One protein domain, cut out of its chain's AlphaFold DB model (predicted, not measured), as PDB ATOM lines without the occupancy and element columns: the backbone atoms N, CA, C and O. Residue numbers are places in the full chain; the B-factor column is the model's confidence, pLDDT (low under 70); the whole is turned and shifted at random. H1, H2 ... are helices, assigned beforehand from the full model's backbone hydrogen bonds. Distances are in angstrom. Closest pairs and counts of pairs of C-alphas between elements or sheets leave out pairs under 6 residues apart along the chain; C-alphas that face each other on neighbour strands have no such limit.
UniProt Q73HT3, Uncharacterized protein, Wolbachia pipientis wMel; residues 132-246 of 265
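What this domain is: This is residues 132 to 246 of the 265 residues of an uncharacterized protein of Wolbachia pipientis wMel (UniProt Q73HT3). What shape do the atoms make? One long helix, H5, forms a spine whose first part is wrapped on one side by H1 and H2 and on another by H3 and H4, while residues 230 to 246 stick out as a free arm. H1, H3 and H5 run side by side the same way. What is printed? The printed part has 115 residues with five named helices, H1 to H5 in order, and no named strand: all helix, loose, radius of gyration of the C-alphas 16.6 A, spanning 60 by 32 by 18 A.

Where its parts are: Where are the shorter helices? H1 is residues 138 to 148, 15.6 A long, from C-alpha 138 at (-28.680, -98.431, 56.662); H2 is 154 to 165, 15.9 A; H3 is 175 to 190, 22.7 A; H4 is 193 to 197, 6.2 A. Where is the long one? H5 is residues 208 to 244, 53.6 A, ending with C-alpha 244 at (8.599, -74.335, 38.802).

How they stand to each other: What meets the hub, H5? H3 touches its residues 210 to 225 alone, at a shallow tilt of 3 degrees, the closest C-alphas, of Cys 188 and Cys 221, being 5.8 A apart. H2, with residues 164 to 165 alone, touches it at a steep tilt of 48 degrees, opposite ways, closest at the C-alphas of Val 164 and Ala 216, 5.4 A. H4 touches it too, closest at the C-alphas of Val 193 and Val 222, 5.8 A. And H1? H1 only just touches H5, with 3 pairs of C-alphas within 8 A, the closest those of Ile 141 and Leu 217, 7.2 A; H1, H3 and H5 are a bundle, helices side by side. Are the helix backbones complete? In H1, H2, H3, H4 and H5 every O i to N i+4 pair is within hydrogen-bond range.

The domain as a whole: How large is it? The two C-alphas farthest apart, of Ala 172 and Lys 246, are 59.8 A apart; without residues 230 to 246, which stand free, the body spans 34 by 30 by 17 A. Is it continuous? The printed part has no cut and no long link. Where is confidence low? pLDDT is under 70 at residues 133 to 136, 169 to 173 and 228 to 246.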
ATOM      1  N   LYS A 132     -28.732-106.131  56.008       70.38
ATOM      2  CA  LYS A 132     -28.107-104.928  56.595       70.38
ATOM      3  C   LYS A 132     -28.891-103.642  56.309       70.38
ATOM      4  O   LYS A 132     -28.779-102.672  57.054       70.38
ATOM      5  N   PHE A 133     -29.709-103.634  55.255       69.25
ATOM      6  CA  PHE A 133     -30.557-102.490  54.901       69.25
ATOM      7  C   PHE A 133     -31.901-102.444  55.624       69.25
ATOM      8  O   PHE A 133     -32.534-101.388  55.651       69.25
ATOM      9  N   TYR A 134     -32.354-103.564  56.192       61.09
ATOM     10  CA  TYR A 134     -33.653-103.633  56.863       61.09
ATOM     11  C   TYR A 134     -33.664-102.975  58.252       61.09
ATOM     12  O   TYR A 134     -34.744-102.654  58.752       61.09
ATOM     13  N   GLY A 135     -32.492-102.737  58.853       64.50
ATOM     14  CA  GLY A 135     -32.322-102.022  60.124       64.50
ATOM     15  C   GLY A 135     -31.925-100.548  59.948       64.50
ATOM     16  O   GLY A 135     -31.192-100.216  59.019       64.50
ATOM     17  N   PHE A 136     -32.394 -99.677  60.857       62.19
ATOM     18  CA  PHE A 136     -32.117 -98.224  60.961       62.19
ATOM     19  C   PHE A 136     -31.870 -97.494  59.606       62.19
ATOM     20  O   PHE A 136     -32.412 -97.848  58.567       62.19
ATOM     21  N   HIS A 137     -31.108 -96.400  59.578       71.88
ATOM     22  CA  HIS A 137     -30.736 -95.631  58.390       71.88
ATOM     23  C   HIS A 137     -29.730 -96.340  57.473       71.88
ATOM     24  O   HIS A 137     -28.993 -95.647  56.779       71.88
ATOM     25  N   GLY A 138     -29.681 -97.679  57.429       81.88
ATOM     26  CA  GLY A 138     -28.680 -98.431  56.662       81.88
ATOM     27  C   GLY A 138     -28.546 -97.945  55.215       81.88
ATOM     28  O   GLY A 138     -27.451 -97.607  54.777       81.88
ATOM     29  N   SER A 139     -29.665 -97.764  54.504       81.56
ATOM     30  CA  SER A 139     -29.652 -97.218  53.137       81.56
ATOM     31  C   SER A 139     -29.104 -95.789  53.067       81.56
ATOM     32  O   SER A 139     -28.360 -95.453  52.151       81.56
ATOM     33  N   ARG A 140     -29.399 -94.939  54.056       83.88
ATOM     34  CA  ARG A 140     -28.897 -93.560  54.083       83.88
ATOM     35  C   ARG A 140     -27.410 -93.492  54.443       83.88
ATOM     36  O   ARG A 140     -26.695 -92.704  53.837       83.88
ATOM     37  N   ILE A 141     -26.944 -94.300  55.399       87.25
ATOM     38  CA  ILE A 141     -25.514 -94.447  55.725       87.25
ATOM     39  C   ILE A 141     -24.770 -94.893  54.464       87.25
ATOM     40  O   ILE A 141     -23.783 -94.277  54.073       87.25
ATOM     41  N   PHE A 142     -25.301 -95.905  53.779       89.06
ATOM     42  CA  PHE A 142     -24.754 -96.400  52.523       89.06
ATOM     43  C   PHE A 142     -24.677 -95.312  51.443       89.06
ATOM     44  O   PHE A 142     -23.649 -95.185  50.784       89.06
ATOM     45  N   LYS A 143     -25.704 -94.457  51.313       88.75
ATOM     46  CA  LYS A 143     -25.652 -93.290  50.415       88.75
ATOM     47  C   LYS A 143     -24.527 -92.322  50.756       88.75
ATOM     48  O   LYS A 143     -23.849 -91.868  49.847       88.75
ATOM     49  N   VAL A 144     -24.306 -92.012  52.033       89.44
ATOM     50  CA  VAL A 144     -23.200 -91.118  52.426       89.44
ATOM     51  C   VAL A 144     -21.856 -91.705  51.993       89.44
ATOM     52  O   VAL A 144     -21.026 -90.992  51.441       89.44
ATOM     53  N   ILE A 145     -21.656 -93.008  52.190       91.06
ATOM     54  CA  ILE A 145     -20.422 -93.697  51.786       91.06
ATOM     55  C   ILE A 145     -20.263 -93.675  50.259       91.06
ATOM     56  O   ILE A 145     -19.176 -93.358  49.773       91.06
ATOM     57  N   LEU A 146     -21.341 -93.931  49.506       90.31
ATOM     58  CA  LEU A 146     -21.363 -93.805  48.044       90.31
ATOM     59  C   LEU A 146     -20.992 -92.391  47.574       90.31
ATOM     60  O   LEU A 146     -20.157 -92.258  46.683       90.31
ATOM     61  N   GLU A 147     -21.592 -91.354  48.168       87.81
ATOM     62  CA  GLU A 147     -21.358 -89.940  47.826       87.81
ATOM     63  C   GLU A 147     -19.904 -89.518  48.091       87.81
ATOM     64  O   GLU A 147     -19.332 -88.751  47.320       87.81
ATOM     65  N   LEU A 148     -19.294 -90.029  49.165       87.75
ATOM     66  CA  LEU A 148     -17.912 -89.711  49.531       87.75
ATOM     67  C   LEU A 148     -16.866 -90.494  48.722       87.75
ATOM     68  O   LEU A 148     -15.706 -90.092  48.690       87.75
ATOM     69  N   ASN A 149     -17.259 -91.589  48.066       88.94
ATOM     70  CA  ASN A 149     -16.354 -92.487  47.340       88.94
ATOM     71  C   ASN A 149     -16.916 -92.791  45.944       88.94
ATOM     72  O   ASN A 149     -17.272 -93.942  45.653       88.94
ATOM     73  N   PRO A 150     -17.028 -91.779  45.069       86.50
ATOM     74  CA  PRO A 150     -17.645 -91.946  43.756       86.50
ATOM     75  C   PRO A 150     -16.934 -93.005  42.898       86.50
ATOM     76  O   PRO A 150     -17.608 -93.785  42.230       86.50
ATOM     77  N   GLU A 151     -15.606 -93.105  43.011       87.56
ATOM     78  CA  GLU A 151     -14.768 -93.987  42.184       87.56
ATOM     79  C   GLU A 151     -14.631 -95.426  42.715       87.56
ATOM     80  O   GLU A 151     -14.214 -96.328  41.990       87.56
ATOM     81  N   SER A 152     -14.969 -95.679  43.983       89.88
ATOM     82  CA  SER A 152     -14.806 -97.010  44.586       89.88
ATOM     83  C   SER A 152     -15.806 -98.012  44.007       89.88
ATOM     84  O   SER A 152     -16.972 -97.680  43.812       89.88
ATOM     85  N   SER A 153     -15.425 -99.275  43.802       90.50
ATOM     86  CA  SER A 153     -16.379-100.318  43.380       90.50
ATOM     87  C   SER A 153     -17.484-100.538  44.427       90.50
ATOM     88  O   SER A 153     -17.303-100.217  45.600       90.50
ATOM     89  N   LEU A 154     -18.642-101.085  44.032       89.56
ATOM     90  CA  LEU A 154     -19.717-101.400  44.994       89.56
ATOM     91  C   LEU A 154     -19.244-102.372  46.089       89.56
ATOM     92  O   LEU A 154     -19.613-102.209  47.248       89.56
ATOM     93  N   GLU A 155     -18.368-103.316  45.745       88.88
ATOM     94  CA  GLU A 155     -17.728-104.238  46.691       88.88
ATOM     95  C   GLU A 155     -16.871-103.499  47.727       88.88
ATOM     96  O   GLU A 155     -16.887-103.828  48.911       88.88
ATOM     97  N   GLU A 156     -16.116-102.476  47.316       91.00
ATOM     98  CA  GLU A 156     -15.325-101.691  48.263       91.00
ATOM     99  C   GLU A 156     -16.220-100.814  49.147       91.00
ATOM    100  O   GLU A 156     -16.008-100.735  50.359       91.00
ATOM    101  N   ILE A 157     -17.280-100.234  48.576       91.06
ATOM    102  CA  ILE A 157     -18.304 -99.512  49.342       91.06
ATOM    103  C   ILE A 157     -18.943-100.424  50.390       91.06
ATOM    104  O   ILE A 157     -19.146-100.000  51.524       91.06
ATOM    105  N   GLU A 158     -19.236-101.680  50.054       88.81
ATOM    106  CA  GLU A 158     -19.783-102.656  50.995       88.81
ATOM    107  C   GLU A 158     -18.842-102.915  52.172       88.81
ATOM    108  O   GLU A 158     -19.285-102.938  53.324       88.81
ATOM    109  N   LYS A 159     -17.538-103.078  51.914       89.25
ATOM    110  CA  LYS A 159     -16.548-103.263  52.985       89.25
ATOM    111  C   LYS A 159     -16.511-102.053  53.911       89.25
ATOM    112  O   LYS A 159     -16.465-102.214  55.131       89.25
ATOM    113  N   GLN A 160     -16.539-100.847  53.349       90.69
ATOM    114  CA  GLN A 160     -16.566 -99.606  54.124       90.69
ATOM    115  C   GLN A 160     -17.865 -99.472  54.926       90.69
ATOM    116  O   GLN A 160     -17.826 -99.182  56.120       90.69
ATOM    117  N   PHE A 161     -19.007 -99.763  54.306       89.19
ATOM    118  CA  PHE A 161     -20.310 -99.778  54.959       89.19
ATOM    119  C   PHE A 161     -20.355-100.770  56.119       89.19
ATOM    120  O   PHE A 161     -20.735-100.398  57.226       89.19
ATOM    121  N   SER A 162     -19.881-101.994  55.901       87.19
ATOM    122  CA  SER A 162     -19.825-103.053  56.913       87.19
ATOM    123  C   SER A 162     -18.989-102.644  58.128       87.19
ATOM    124  O   SER A 162     -19.416-102.859  59.258       87.19
ATOM    125  N   LYS A 163     -17.859-101.945  57.931       87.50
ATOM    126  CA  LYS A 163     -17.065-101.384  59.044       87.50
ATOM    127  C   LYS A 163     -17.849-100.383  59.900       87.50
ATOM    128  O   LYS A 163     -17.583-100.282  61.093       87.50
ATOM    129  N   VAL A 164     -18.786 -99.646  59.301       86.56
ATOM    130  CA  VAL A 164     -19.616 -98.655  60.003       86.56
ATOM    131  C   VAL A 164     -20.788 -99.314  60.732       86.56
ATOM    132  O   VAL A 164     -21.102 -98.901  61.848       86.56
ATOM    133  N   VAL A 165     -21.448-100.308  60.124       82.25
ATOM    134  CA  VAL A 165     -22.734-100.828  60.630       82.25
ATOM    135  C   VAL A 165     -22.654-102.154  61.384       82.25
ATOM    136  O   VAL A 165     -23.414-102.328  62.330       82.25
ATOM    137  N   ASP A 166     -21.745-103.067  61.026       81.12
ATOM    138  CA  ASP A 166     -21.676-104.409  61.631       81.12
ATOM    139  C   ASP A 166     -21.392-104.415  63.147       81.12
ATOM    140  O   ASP A 166     -21.866-105.330  63.825       81.12
ATOM    141  N   PRO A 167     -20.677-103.429  63.732       81.50
ATOM    142  CA  PRO A 167     -20.494-103.376  65.181       81.50
ATOM    143  C   PRO A 167     -21.772-103.102  65.991       81.50
ATOM    144  O   PRO A 167     -21.714-103.170  67.219       81.50
ATOM    145  N   TYR A 168     -22.899-102.762  65.351       78.06
ATOM    146  CA  TYR A 168     -24.096-102.250  66.026       78.06
ATOM    147  C   TYR A 168     -25.360-103.015  65.635       78.06
ATOM    148  O   TYR A 168     -25.589-103.340  64.469       78.06
ATOM    149  N   PHE A 169     -26.237-103.262  66.610       67.25
ATOM    150  CA  PHE A 169     -27.503-103.946  66.363       67.25
ATOM    151  C   PHE A 169     -28.607-102.931  66.038       67.25
ATOM    152  O   PHE A 169     -29.312-102.421  66.905       67.25
ATOM    153  N   LEU A 170     -28.735-102.597  64.752       64.88
ATOM    154  CA  LEU A 170     -29.529-101.474  64.232       64.88
ATOM    155  C   LEU A 170     -31.056-101.694  64.229       64.88
ATOM    156  O   LEU A 170     -31.730-101.552  63.206       64.88
ATOM    157  N   ASN A 171     -31.630-102.024  65.382       55.44
ATOM    158  CA  ASN A 171     -33.015-102.481  65.466       55.44
ATOM    159  C   ASN A 171     -34.078-101.381  65.565       55.44
ATOM    160  O   ASN A 171     -35.259-101.686  65.380       55.44
ATOM    161  N   ALA A 172     -33.718-100.126  65.851       57.16
ATOM    162  CA  ALA A 172     -34.713 -99.095  66.136       57.16
ATOM    163  C   ALA A 172     -34.464 -97.769  65.408       57.16
ATOM    164  O   ALA A 172     -33.383 -97.192  65.426       57.16
ATOM    165  N   TRP A 173     -35.528 -97.266  64.785       67.00
ATOM    166  CA  TRP A 173     -35.618 -95.910  64.258       67.00
ATOM    167  C   TRP A 173     -36.169 -94.982  65.342       67.00
ATOM    168  O   TRP A 173     -37.170 -95.301  65.987       67.00
ATOM    169  N   SER A 174     -35.550 -93.815  65.514       77.94
ATOM    170  CA  SER A 174     -36.072 -92.746  66.364       77.94
ATOM    171  C   SER A 174     -35.970 -91.399  65.651       77.94
ATOM    172  O   SER A 174     -35.081 -91.175  64.823       77.94
ATOM    173  N   ARG A 175     -36.862 -90.467  66.006       83.00
ATOM    174  CA  ARG A 175     -36.828 -89.094  65.481       83.00
ATOM    175  C   ARG A 175     -35.527 -88.371  65.848       83.00
ATOM    176  O   ARG A 175     -35.052 -87.542  65.079       83.00
ATOM    177  N   GLU A 176     -34.945 -88.677  67.006       86.31
ATOM    178  CA  GLU A 176     -33.671 -88.089  67.429       86.31
ATOM    179  C   GLU A 176     -32.499 -88.645  66.619       86.31
ATOM    180  O   GLU A 176     -31.662 -87.870  66.156       86.31
ATOM    181  N   SER A 177     -32.499 -89.952  66.341       83.81
ATOM    182  CA  SER A 177     -31.522 -90.583  65.452       83.81
ATOM    183  C   SER A 177     -31.590 -89.985  64.037       83.81
ATOM    184  O   SER A 177     -30.550 -89.710  63.442       83.81
ATOM    185  N   GLU A 178     -32.791 -89.668  63.533       84.44
ATOM    186  CA  GLU A 178     -32.969 -88.944  62.263       84.44
ATOM    187  C   GLU A 178     -32.377 -87.539  62.273       84.44
ATOM    188  O   GLU A 178     -31.693 -87.139  61.328       84.44
ATOM    189  N   ARG A 179     -32.634 -86.777  63.339       89.06
ATOM    190  CA  ARG A 179     -32.111 -85.414  63.477       89.06
ATOM    191  C   ARG A 179     -30.589 -85.417  63.569       89.06
ATOM    192  O   ARG A 179     -29.954 -84.570  62.945       89.06
ATOM    193  N   ALA A 180     -30.013 -86.348  64.328       88.81
ATOM    194  CA  ALA A 180     -28.568 -86.502  64.449       88.81
ATOM    195  C   ALA A 180     -27.943 -86.872  63.098       88.81
ATOM    196  O   ALA A 180     -27.043 -86.172  62.632       88.81
ATOM    197  N   PHE A 181     -28.489 -87.888  62.427       89.62
ATOM    198  CA  PHE A 181     -28.045 -88.315  61.101       89.62
ATOM    199  C   PHE A 181     -28.090 -87.171  60.079       89.62
ATOM    200  O   PHE A 181     -27.103 -86.915  59.397       89.62
ATOM    201  N   ALA A 182     -29.195 -86.420  60.015       88.31
ATOM    202  CA  ALA A 182     -29.328 -85.294  59.091       88.31
ATOM    203  C   ALA A 182     -28.265 -84.207  59.324       88.31
ATOM    204  O   ALA A 182     -27.730 -83.657  58.358       88.31
ATOM    205  N   LYS A 183     -27.923 -83.910  60.588       91.06
ATOM    206  CA  LYS A 183     -26.835 -82.969  60.889       91.06
ATOM    207  C   LYS A 183     -25.475 -83.516  60.457       91.06
ATOM    208  O   LYS A 183     -24.702 -82.753  59.887       91.06
ATOM    209  N   ILE A 184     -25.201 -84.802  60.692       90.31
ATOM    210  CA  ILE A 184     -23.956 -85.450  60.252       90.31
ATOM    211  C   ILE A 184     -23.843 -85.386  58.726       90.31
ATOM    212  O   ILE A 184     -22.848 -84.881  58.227       90.31
ATOM    213  N   CYS A 185     -24.881 -85.778  57.980       87.44
ATOM    214  CA  CYS A 185     -24.877 -85.689  56.516       87.44
ATOM    215  C   CYS A 185     -24.598 -84.277  56.010       87.44
ATOM    216  O   CYS A 185     -23.863 -84.108  55.041       87.44
ATOM    217  N   ARG A 186     -25.193 -83.263  56.648       88.62
ATOM    218  CA  ARG A 186     -24.932 -81.868  56.293       88.62
ATOM    219  C   ARG A 186     -23.456 -81.524  56.496       88.62
ATOM    220  O   ARG A 186     -22.838 -81.021  55.569       88.62
ATOM    221  N   LEU A 187     -22.888 -81.864  57.652       89.00
ATOM    222  CA  LEU A 187     -21.476 -81.607  57.940       89.00
ATOM    223  C   LEU A 187     -20.529 -82.344  56.984       89.00
ATOM    224  O   LEU A 187     -19.575 -81.733  56.511       89.00
ATOM    225  N   CYS A 188     -20.808 -83.614  56.663       86.06
ATOM    226  CA  CYS A 188     -19.997 -84.375  55.708       86.06
ATOM    227  C   CYS A 188     -20.021 -83.719  54.316       86.06
ATOM    228  O   CYS A 188     -18.984 -83.618  53.672       86.06
ATOM    229  N   ARG A 189     -21.183 -83.225  53.861       82.25
ATOM    230  CA  ARG A 189     -21.316 -82.555  52.552       82.25
ATOM    231  C   ARG A 189     -20.694 -81.164  52.512       82.25
ATOM    232  O   ARG A 189     -20.191 -80.761  51.472       82.25
ATOM    233  N   GLU A 190     -20.742 -80.434  53.621       84.06
ATOM    234  CA  GLU A 190     -20.118 -79.112  53.746       84.06
ATOM    235  C   GLU A 190     -18.584 -79.198  53.892       84.06
ATOM    236  O   GLU A 190     -17.900 -78.186  53.761       84.06
ATOM    237  N   GLY A 191     -18.024 -80.384  54.168       77.75
ATOM    238  CA  GLY A 191     -16.576 -80.592  54.287       77.75
ATOM    239  C   GLY A 191     -15.942 -79.941  55.524       77.75
ATOM    240  O   GLY A 191     -14.725 -79.801  55.608       77.75
ATOM    241  N   HIS A 192     -16.741 -79.528  56.510       81.50
ATOM    242  CA  HIS A 192     -16.257 -78.826  57.701       81.50
ATOM    243  C   HIS A 192     -15.725 -79.798  58.765       81.50
ATOM    244  O   HIS A 192     -16.397 -80.074  59.764       81.50
ATOM    245  N   VAL A 193     -14.503 -80.307  58.570       85.69
ATOM    246  CA  VAL A 193     -13.875 -81.306  59.459       85.69
ATOM    247  C   VAL A 193     -13.836 -80.866  60.923       85.69
ATOM    248  O   VAL A 193     -14.205 -81.643  61.801       85.69
ATOM    249  N   GLU A 194     -13.479 -79.613  61.207       85.38
ATOM    250  CA  GLU A 194     -13.447 -79.110  62.588       85.38
ATOM    251  C   GLU A 194     -14.818 -79.180  63.275       85.38
ATOM    252  O   GLU A 194     -14.916 -79.485  64.466       85.38
ATOM    253  N   ASN A 195     -15.890 -78.909  62.527       88.56
ATOM    254  CA  ASN A 195     -17.255 -78.968  63.045       88.56
ATOM    255  C   ASN A 195     -17.705 -80.416  63.249       88.56
ATOM    256  O   ASN A 195     -18.440 -80.696  64.195       88.56
ATOM    257  N   MET A 196     -17.244 -81.339  62.397       91.56
ATOM    258  CA  MET A 196     -17.450 -82.773  62.595       91.56
ATOM    259  C   MET A 196     -16.754 -83.260  63.871       91.56
ATOM    260  O   MET A 196     -17.384 -83.922  64.688       91.56
ATOM    261  N   GLN A 197     -15.502 -82.866  64.109       88.81
ATOM    262  CA  GLN A 197     -14.750 -83.249  65.313       88.81
ATOM    263  C   GLN A 197     -15.358 -82.702  66.614       88.81
ATOM    264  O   GLN A 197     -15.242 -83.326  67.666       88.81
ATOM    265  N   LYS A 198     -16.026 -81.545  66.545       90.81
ATOM    266  CA  LYS A 198     -16.714 -80.905  67.680       90.81
ATOM    267  C   LYS A 198     -18.179 -81.339  67.821       90.81
ATOM    268  O   LYS A 198     -18.904 -80.756  68.627       90.81
ATOM    269  N   PHE A 199     -18.650 -82.310  67.034       92.44
ATOM    270  CA  PHE A 199     -20.054 -82.707  67.055       92.44
ATOM    271  C   PHE A 199     -20.444 -83.319  68.404       92.44
ATOM    272  O   PHE A 199     -19.953 -84.374  68.808       92.44
ATOM    273  N   ASP A 200     -21.388 -82.674  69.081       90.81
ATOM    274  CA  ASP A 200     -21.848 -83.090  70.396       90.81
ATOM    275  C   ASP A 200     -23.137 -83.923  70.321       90.81
ATOM    276  O   ASP A 200     -24.245 -83.406  70.121       90.81
ATOM    277  N   PHE A 201     -22.972 -85.231  70.530       90.44
ATOM    278  CA  PHE A 201     -24.063 -86.202  70.587       90.44
ATOM    279  C   PHE A 201     -24.954 -86.058  71.828       90.44
ATOM    280  O   PHE A 201     -26.066 -86.580  71.807       90.44
ATOM    281  N   SER A 202     -24.524 -85.357  72.883       88.38
ATOM    282  CA  SER A 202     -25.316 -85.217  74.118       88.38
ATOM    283  C   SER A 202     -26.612 -84.420  73.917       88.38
ATOM    284  O   SER A 202     -27.566 -84.574  74.675       88.38
ATOM    285  N   ASN A 203     -26.694 -83.644  72.830       89.62
ATOM    286  CA  ASN A 203     -27.894 -82.914  72.417       89.62
ATOM    287  C   ASN A 203     -29.000 -83.805  71.825       89.62
ATOM    288  O   ASN A 203     -30.038 -83.287  71.406       89.62
ATOM    289  N   PHE A 204     -28.771 -85.116  71.736       88.62
ATOM    290  CA  PHE A 204     -29.700 -86.082  71.170       88.62
ATOM    291  C   PHE A 204     -29.951 -87.211  72.162       88.62
ATOM    292  O   PHE A 204     -29.025 -87.757  72.760       88.62
ATOM    293  N   ASN A 205     -31.213 -87.605  72.296       88.69
ATOM    294  CA  ASN A 205     -31.578 -88.776  73.082       88.69
ATOM    295  C   ASN A 205     -31.503 -90.026  72.193       88.69
ATOM    296  O   ASN A 205     -32.473 -90.357  71.511       88.69
ATOM    297  N   LEU A 206     -30.329 -90.660  72.147       86.56
ATOM    298  CA  LEU A 206     -30.038 -91.814  71.294       86.56
ATOM    299  C   LEU A 206     -29.853 -93.075  72.139       86.56
ATOM    300  O   LEU A 206     -29.213 -93.030  73.190       86.56
ATOM    301  N   ASP A 207     -30.353 -94.209  71.648       85.00
ATOM    302  CA  ASP A 207     -29.935 -95.512  72.159       85.00
ATOM    303  C   ASP A 207     -28.460 -95.788  71.809       85.00
ATOM    304  O   ASP A 207     -27.865 -95.138  70.942       85.00
ATOM    305  N   GLN A 208     -27.859 -96.750  72.512       84.56
ATOM    306  CA  GLN A 208     -26.433 -97.050  72.399       84.56
ATOM    307  C   GLN A 208     -26.022 -97.472  70.980       84.56
ATOM    308  O   GLN A 208     -24.964 -97.042  70.514       84.56
ATOM    309  N   ASP A 209     -26.848 -98.260  70.290       82.81
ATOM    310  CA  ASP A 209     -26.544 -98.767  68.950       82.81
ATOM    311  C   ASP A 209     -26.647 -97.649  67.905       82.81
ATOM    312  O   ASP A 209     -25.720 -97.452  67.114       82.81
ATOM    313  N   SER A 210     -27.712 -96.837  67.959       82.31
ATOM    314  CA  SER A 210     -27.850 -95.634  67.123       82.31
ATOM    315  C   SER A 210     -26.683 -94.668  67.329       82.31
ATOM    316  O   SER A 210     -26.090 -94.186  66.364       82.31
ATOM    317  N   ALA A 211     -26.334 -94.367  68.584       87.00
ATOM    318  CA  ALA A 211     -25.230 -93.464  68.896       87.00
ATOM    319  C   ALA A 211     -23.892 -94.013  68.385       87.00
ATOM    320  O   ALA A 211     -23.081 -93.258  67.851       87.00
ATOM    321  N   GLY A 212     -23.675 -95.320  68.532       87.62
ATOM    322  CA  GLY A 212     -22.498 -96.012  68.031       87.62
ATOM    323  C   GLY A 212     -22.349 -95.892  66.516       87.62
ATOM    324  O   GLY A 212     -21.345 -95.359  66.043       87.62
ATOM    325  N   ALA A 213     -23.372 -96.286  65.757       86.56
ATOM    326  CA  ALA A 213     -23.332 -96.239  64.297       86.56
ATOM    327  C   ALA A 213     -23.181 -94.813  63.749       86.56
ATOM    328  O   ALA A 213     -22.436 -94.583  62.796       86.56
ATOM    329  N   LEU A 214     -23.838 -93.826  64.369       89.44
ATOM    330  CA  LEU A 214     -23.700 -92.425  63.966       89.44
ATOM    331  C   LEU A 214     -22.312 -91.854  64.286       89.44
ATOM    332  O   LEU A 214     -21.791 -91.062  63.502       89.44
ATOM    333  N   ARG A 215     -21.685 -92.267  65.396       91.19
ATOM    334  CA  ARG A 215     -20.284 -91.922  65.694       91.19
ATOM    335  C   ARG A 215     -19.329 -92.559  64.694       91.19
ATOM    336  O   ARG A 215     -18.444 -91.868  64.206       91.19
ATOM    337  N   ALA A 216     -19.528 -93.835  64.364       91.25
ATOM    338  CA  ALA A 216     -18.717 -94.529  63.369       91.25
ATOM    339  C   ALA A 216     -18.834 -93.868  61.987       91.25
ATOM    340  O   ALA A 216     -17.820 -93.636  61.335       91.25
ATOM    341  N   LEU A 217     -20.046 -93.478  61.576       91.81
ATOM    342  CA  LEU A 217     -20.256 -92.719  60.343       91.81
ATOM    343  C   LEU A 217     -19.561 -91.352  60.377       91.81
ATOM    344  O   LEU A 217     -18.912 -90.972  59.406       91.81
ATOM    345  N   LEU A 218     -19.705 -90.598  61.469       93.06
ATOM    346  CA  LEU A 218     -19.069 -89.287  61.601       93.06
ATOM    347  C   LEU A 218     -17.542 -89.403  61.531       93.06
ATOM    348  O   LEU A 218     -16.908 -88.625  60.824       93.06
ATOM    349  N   GLN A 219     -16.969 -90.390  62.223       93.06
ATOM    350  CA  GLN A 219     -15.536 -90.662  62.174       93.06
ATOM    351  C   GLN A 219     -15.093 -91.021  60.755       93.06
ATOM    352  O   GLN A 219     -14.139 -90.446  60.246       93.06
ATOM    353  N   TYR A 220     -15.844 -91.893  60.084       92.62
ATOM    354  CA  TYR A 220     -15.598 -92.231  58.689       92.62
ATOM    355  C   TYR A 220     -15.603 -90.987  57.779       92.62
ATOM    356  O   TYR A 220     -14.688 -90.808  56.978       92.62
ATOM    357  N   CYS A 221     -16.583 -90.086  57.930       91.06
ATOM    358  CA  CYS A 221     -16.614 -88.833  57.170       91.06
ATOM    359  C   CYS A 221     -15.382 -87.957  57.432       91.06
ATOM    360  O   CYS A 221     -14.851 -87.363  56.492       91.06
ATOM    361  N   VAL A 222     -14.941 -87.855  58.690       90.75
ATOM    362  CA  VAL A 222     -13.732 -87.106  59.070       90.75
ATOM    363  C   VAL A 222     -12.506 -87.692  58.378       90.75
ATOM    364  O   VAL A 222     -11.740 -86.947  57.769       90.75
ATOM    365  N   ASP A 223     -12.349 -89.013  58.424       89.00
ATOM    366  CA  ASP A 223     -11.187 -89.701  57.861       89.00
ATOM    367  C   ASP A 223     -11.109 -89.519  56.339       89.00
ATOM    368  O   ASP A 223     -10.062 -89.132  55.818       89.00
ATOM    369  N   VAL A 224     -12.227 -89.706  55.627       86.69
ATOM    370  CA  VAL A 224     -12.279 -89.527  54.165       86.69
ATOM    371  C   VAL A 224     -12.074 -88.062  53.769       86.69
ATOM    372  O   VAL A 224     -11.327 -87.773  52.835       86.69
ATOM    373  N   SER A 225     -12.681 -87.117  54.495       82.31
ATOM    374  CA  SER A 225     -12.512 -85.682  54.209       82.31
ATOM    375  C   SER A 225     -11.064 -85.231  54.405       82.31
ATOM    376  O   SER A 225     -10.541 -84.467  53.597       82.31
ATOM    377  N   ASN A 226     -10.392 -85.739  55.443       72.38
ATOM    378  CA  ASN A 226      -8.975 -85.471  55.680       72.38
ATOM    379  C   ASN A 226      -8.088 -86.053  54.580       72.38
ATOM    380  O   ASN A 226      -7.176 -85.379  54.115       72.38
ATOM    381  N   GLN A 227      -8.352 -87.288  54.146       71.88
ATOM    382  CA  GLN A 227      -7.606 -87.895  53.043       71.88
ATOM    383  C   GLN A 227      -7.756 -87.096  51.753       71.88
ATOM    384  O   GLN A 227      -6.761 -86.869  51.070       71.88
ATOM    385  N   LYS A 228      -8.969 -86.619  51.449       69.88
ATOM    386  CA  LYS A 228      -9.206 -85.763  50.286       69.88
ATOM    387  C   LYS A 228      -8.436 -84.443  50.389       69.88
ATOM    388  O   LYS A 228      -7.713 -84.103  49.465       69.88
ATOM    389  N   ALA A 229      -8.494 -83.765  51.536       59.84
ATOM    390  CA  ALA A 229      -7.743 -82.526  51.758       59.84
ATOM    391  C   ALA A 229      -6.216 -82.713  51.634       59.84
ATOM    392  O   ALA A 229      -5.521 -81.838  51.120       59.84
ATOM    393  N   LEU A 230      -5.685 -83.853  52.089       55.56
ATOM    394  CA  LEU A 230      -4.270 -84.197  51.927       55.56
ATOM    395  C   LEU A 230      -3.924 -84.526  50.468       55.56
ATOM    396  O   LEU A 230      -2.882 -84.093  49.988       55.56
ATOM    397  N   GLY A 231      -4.791 -85.260  49.764       59.78
ATOM    398  CA  GLY A 231      -4.646 -85.551  48.336       59.78
ATOM    399  C   GLY A 231      -4.606 -84.279  47.491       59.78
ATOM    400  O   GLY A 231      -3.640 -84.074  46.761       59.78
ATOM    401  N   ASP A 232      -5.582 -83.387  47.686       61.62
ATOM    402  CA  ASP A 232      -5.679 -82.098  46.991       61.62
ATOM    403  C   ASP A 232      -4.450 -81.206  47.291       61.62
ATOM    404  O   ASP A 232      -3.919 -80.544  46.403       61.62
ATOM    405  N   SER A 233      -3.939 -81.220  48.531       48.88
ATOM    406  CA  SER A 233      -2.713 -80.500  48.922       48.88
ATOM    407  C   SER A 233      -1.453 -81.062  48.250       48.88
ATOM    408  O   SER A 233      -0.593 -80.310  47.788       48.88
ATOM    409  N   HIS A 234      -1.341 -82.389  48.145       45.53
ATOM    410  CA  HIS A 234      -0.236 -83.029  47.433       45.53
ATOM    411  C   HIS A 234      -0.286 -82.778  45.923       45.53
ATOM    412  O   HIS A 234       0.770 -82.631  45.308       45.53
ATOM    413  N   GLU A 235      -1.479 -82.710  45.333       55.31
ATOM    414  CA  GLU A 235      -1.672 -82.391  43.918       55.31
ATOM    415  C   GLU A 235      -1.336 -80.920  43.625       55.31
ATOM    416  O   GLU A 235      -0.544 -80.659  42.725       55.31
ATOM    417  N   LEU A 236      -1.774 -79.979  44.473       50.28
ATOM    418  CA  LEU A 236      -1.363 -78.567  44.416       50.28
ATOM    419  C   LEU A 236       0.158 -78.395  44.523       50.28
ATOM    420  O   LEU A 236       0.761 -77.699  43.711       50.28
ATOM    421  N   HIS A 237       0.806 -79.073  45.473       48.44
ATOM    422  CA  HIS A 237       2.267 -79.027  45.582       48.44
ATOM    423  C   HIS A 237       2.980 -79.660  44.382       48.44
ATOM    424  O   HIS A 237       4.098 -79.259  44.052       48.44
ATOM    425  N   ARG A 238       2.362 -80.639  43.713       46.50
ATOM    426  CA  ARG A 238       2.899 -81.232  42.485       46.50
ATOM    427  C   ARG A 238       2.762 -80.280  41.300       46.50
ATOM    428  O   ARG A 238       3.733 -80.120  40.571       46.50
ATOM    429  N   GLU A 239       1.617 -79.621  41.144       52.50
ATOM    430  CA  GLU A 239       1.398 -78.593  40.119       52.50
ATOM    431  C   GLU A 239       2.316 -77.378  40.325       52.50
ATOM    432  O   GLU A 239       2.888 -76.872  39.361       52.50
ATOM    433  N   GLU A 240       2.535 -76.948  41.572       53.59
ATOM    434  CA  GLU A 240       3.516 -75.907  41.903       53.59
ATOM    435  C   GLU A 240       4.941 -76.346  41.537       53.59
ATOM    436  O   GLU A 240       5.679 -75.586  40.914       53.59
ATOM    437  N   MET A 241       5.331 -77.585  41.854       48.75
ATOM    438  CA  MET A 241       6.650 -78.116  41.496       48.75
ATOM    439  C   MET A 241       6.822 -78.267  39.975       48.75
ATOM    440  O   MET A 241       7.854 -77.873  39.439       48.75
ATOM    441  N   GLU A 242       5.825 -78.775  39.250       47.56
ATOM    442  CA  GLU A 242       5.866 -78.912  37.785       47.56
ATOM    443  C   GLU A 242       5.790 -77.551  37.066       47.56
ATOM    444  O   GLU A 242       6.387 -77.380  35.999       47.56
ATOM    445  N   GLY A 243       5.139 -76.551  37.669       46.53
ATOM    446  CA  GLY A 243       5.165 -75.156  37.227       46.53
ATOM    447  C   GLY A 243       6.521 -74.476  37.443       46.53
ATOM    448  O   GLY A 243       6.943 -73.686  36.603       46.53
ATOM    449  N   ILE A 244       7.239 -74.828  38.516       46.69
ATOM    450  CA  ILE A 244       8.599 -74.335  38.802       46.69
ATOM    451  C   ILE A 244       9.650 -74.986  37.884       46.69
ATOM    452  O   ILE A 244      10.662 -74.360  37.575       46.69
ATOM    453  N   TYR A 245       9.415 -76.207  37.389       36.62
ATOM    454  CA  TYR A 245      10.320 -76.886  36.447       36.62
ATOM    455  C   TYR A 245      10.086 -76.552  34.965       36.62
ATOM    456  O   TYR A 245      10.850 -77.021  34.121       36.62
ATOM    457  N   LYS A 246       9.126 -75.681  34.620       39.97
ATOM    458  CA  LYS A 246       9.135 -74.986  33.317       39.97
ATOM    459  C   LYS A 246      10.141 -73.832  33.357       39.97
ATOM    460  O   LYS A 246       9.772 -72.663  33.319       39.97
TER     461      LYS A 246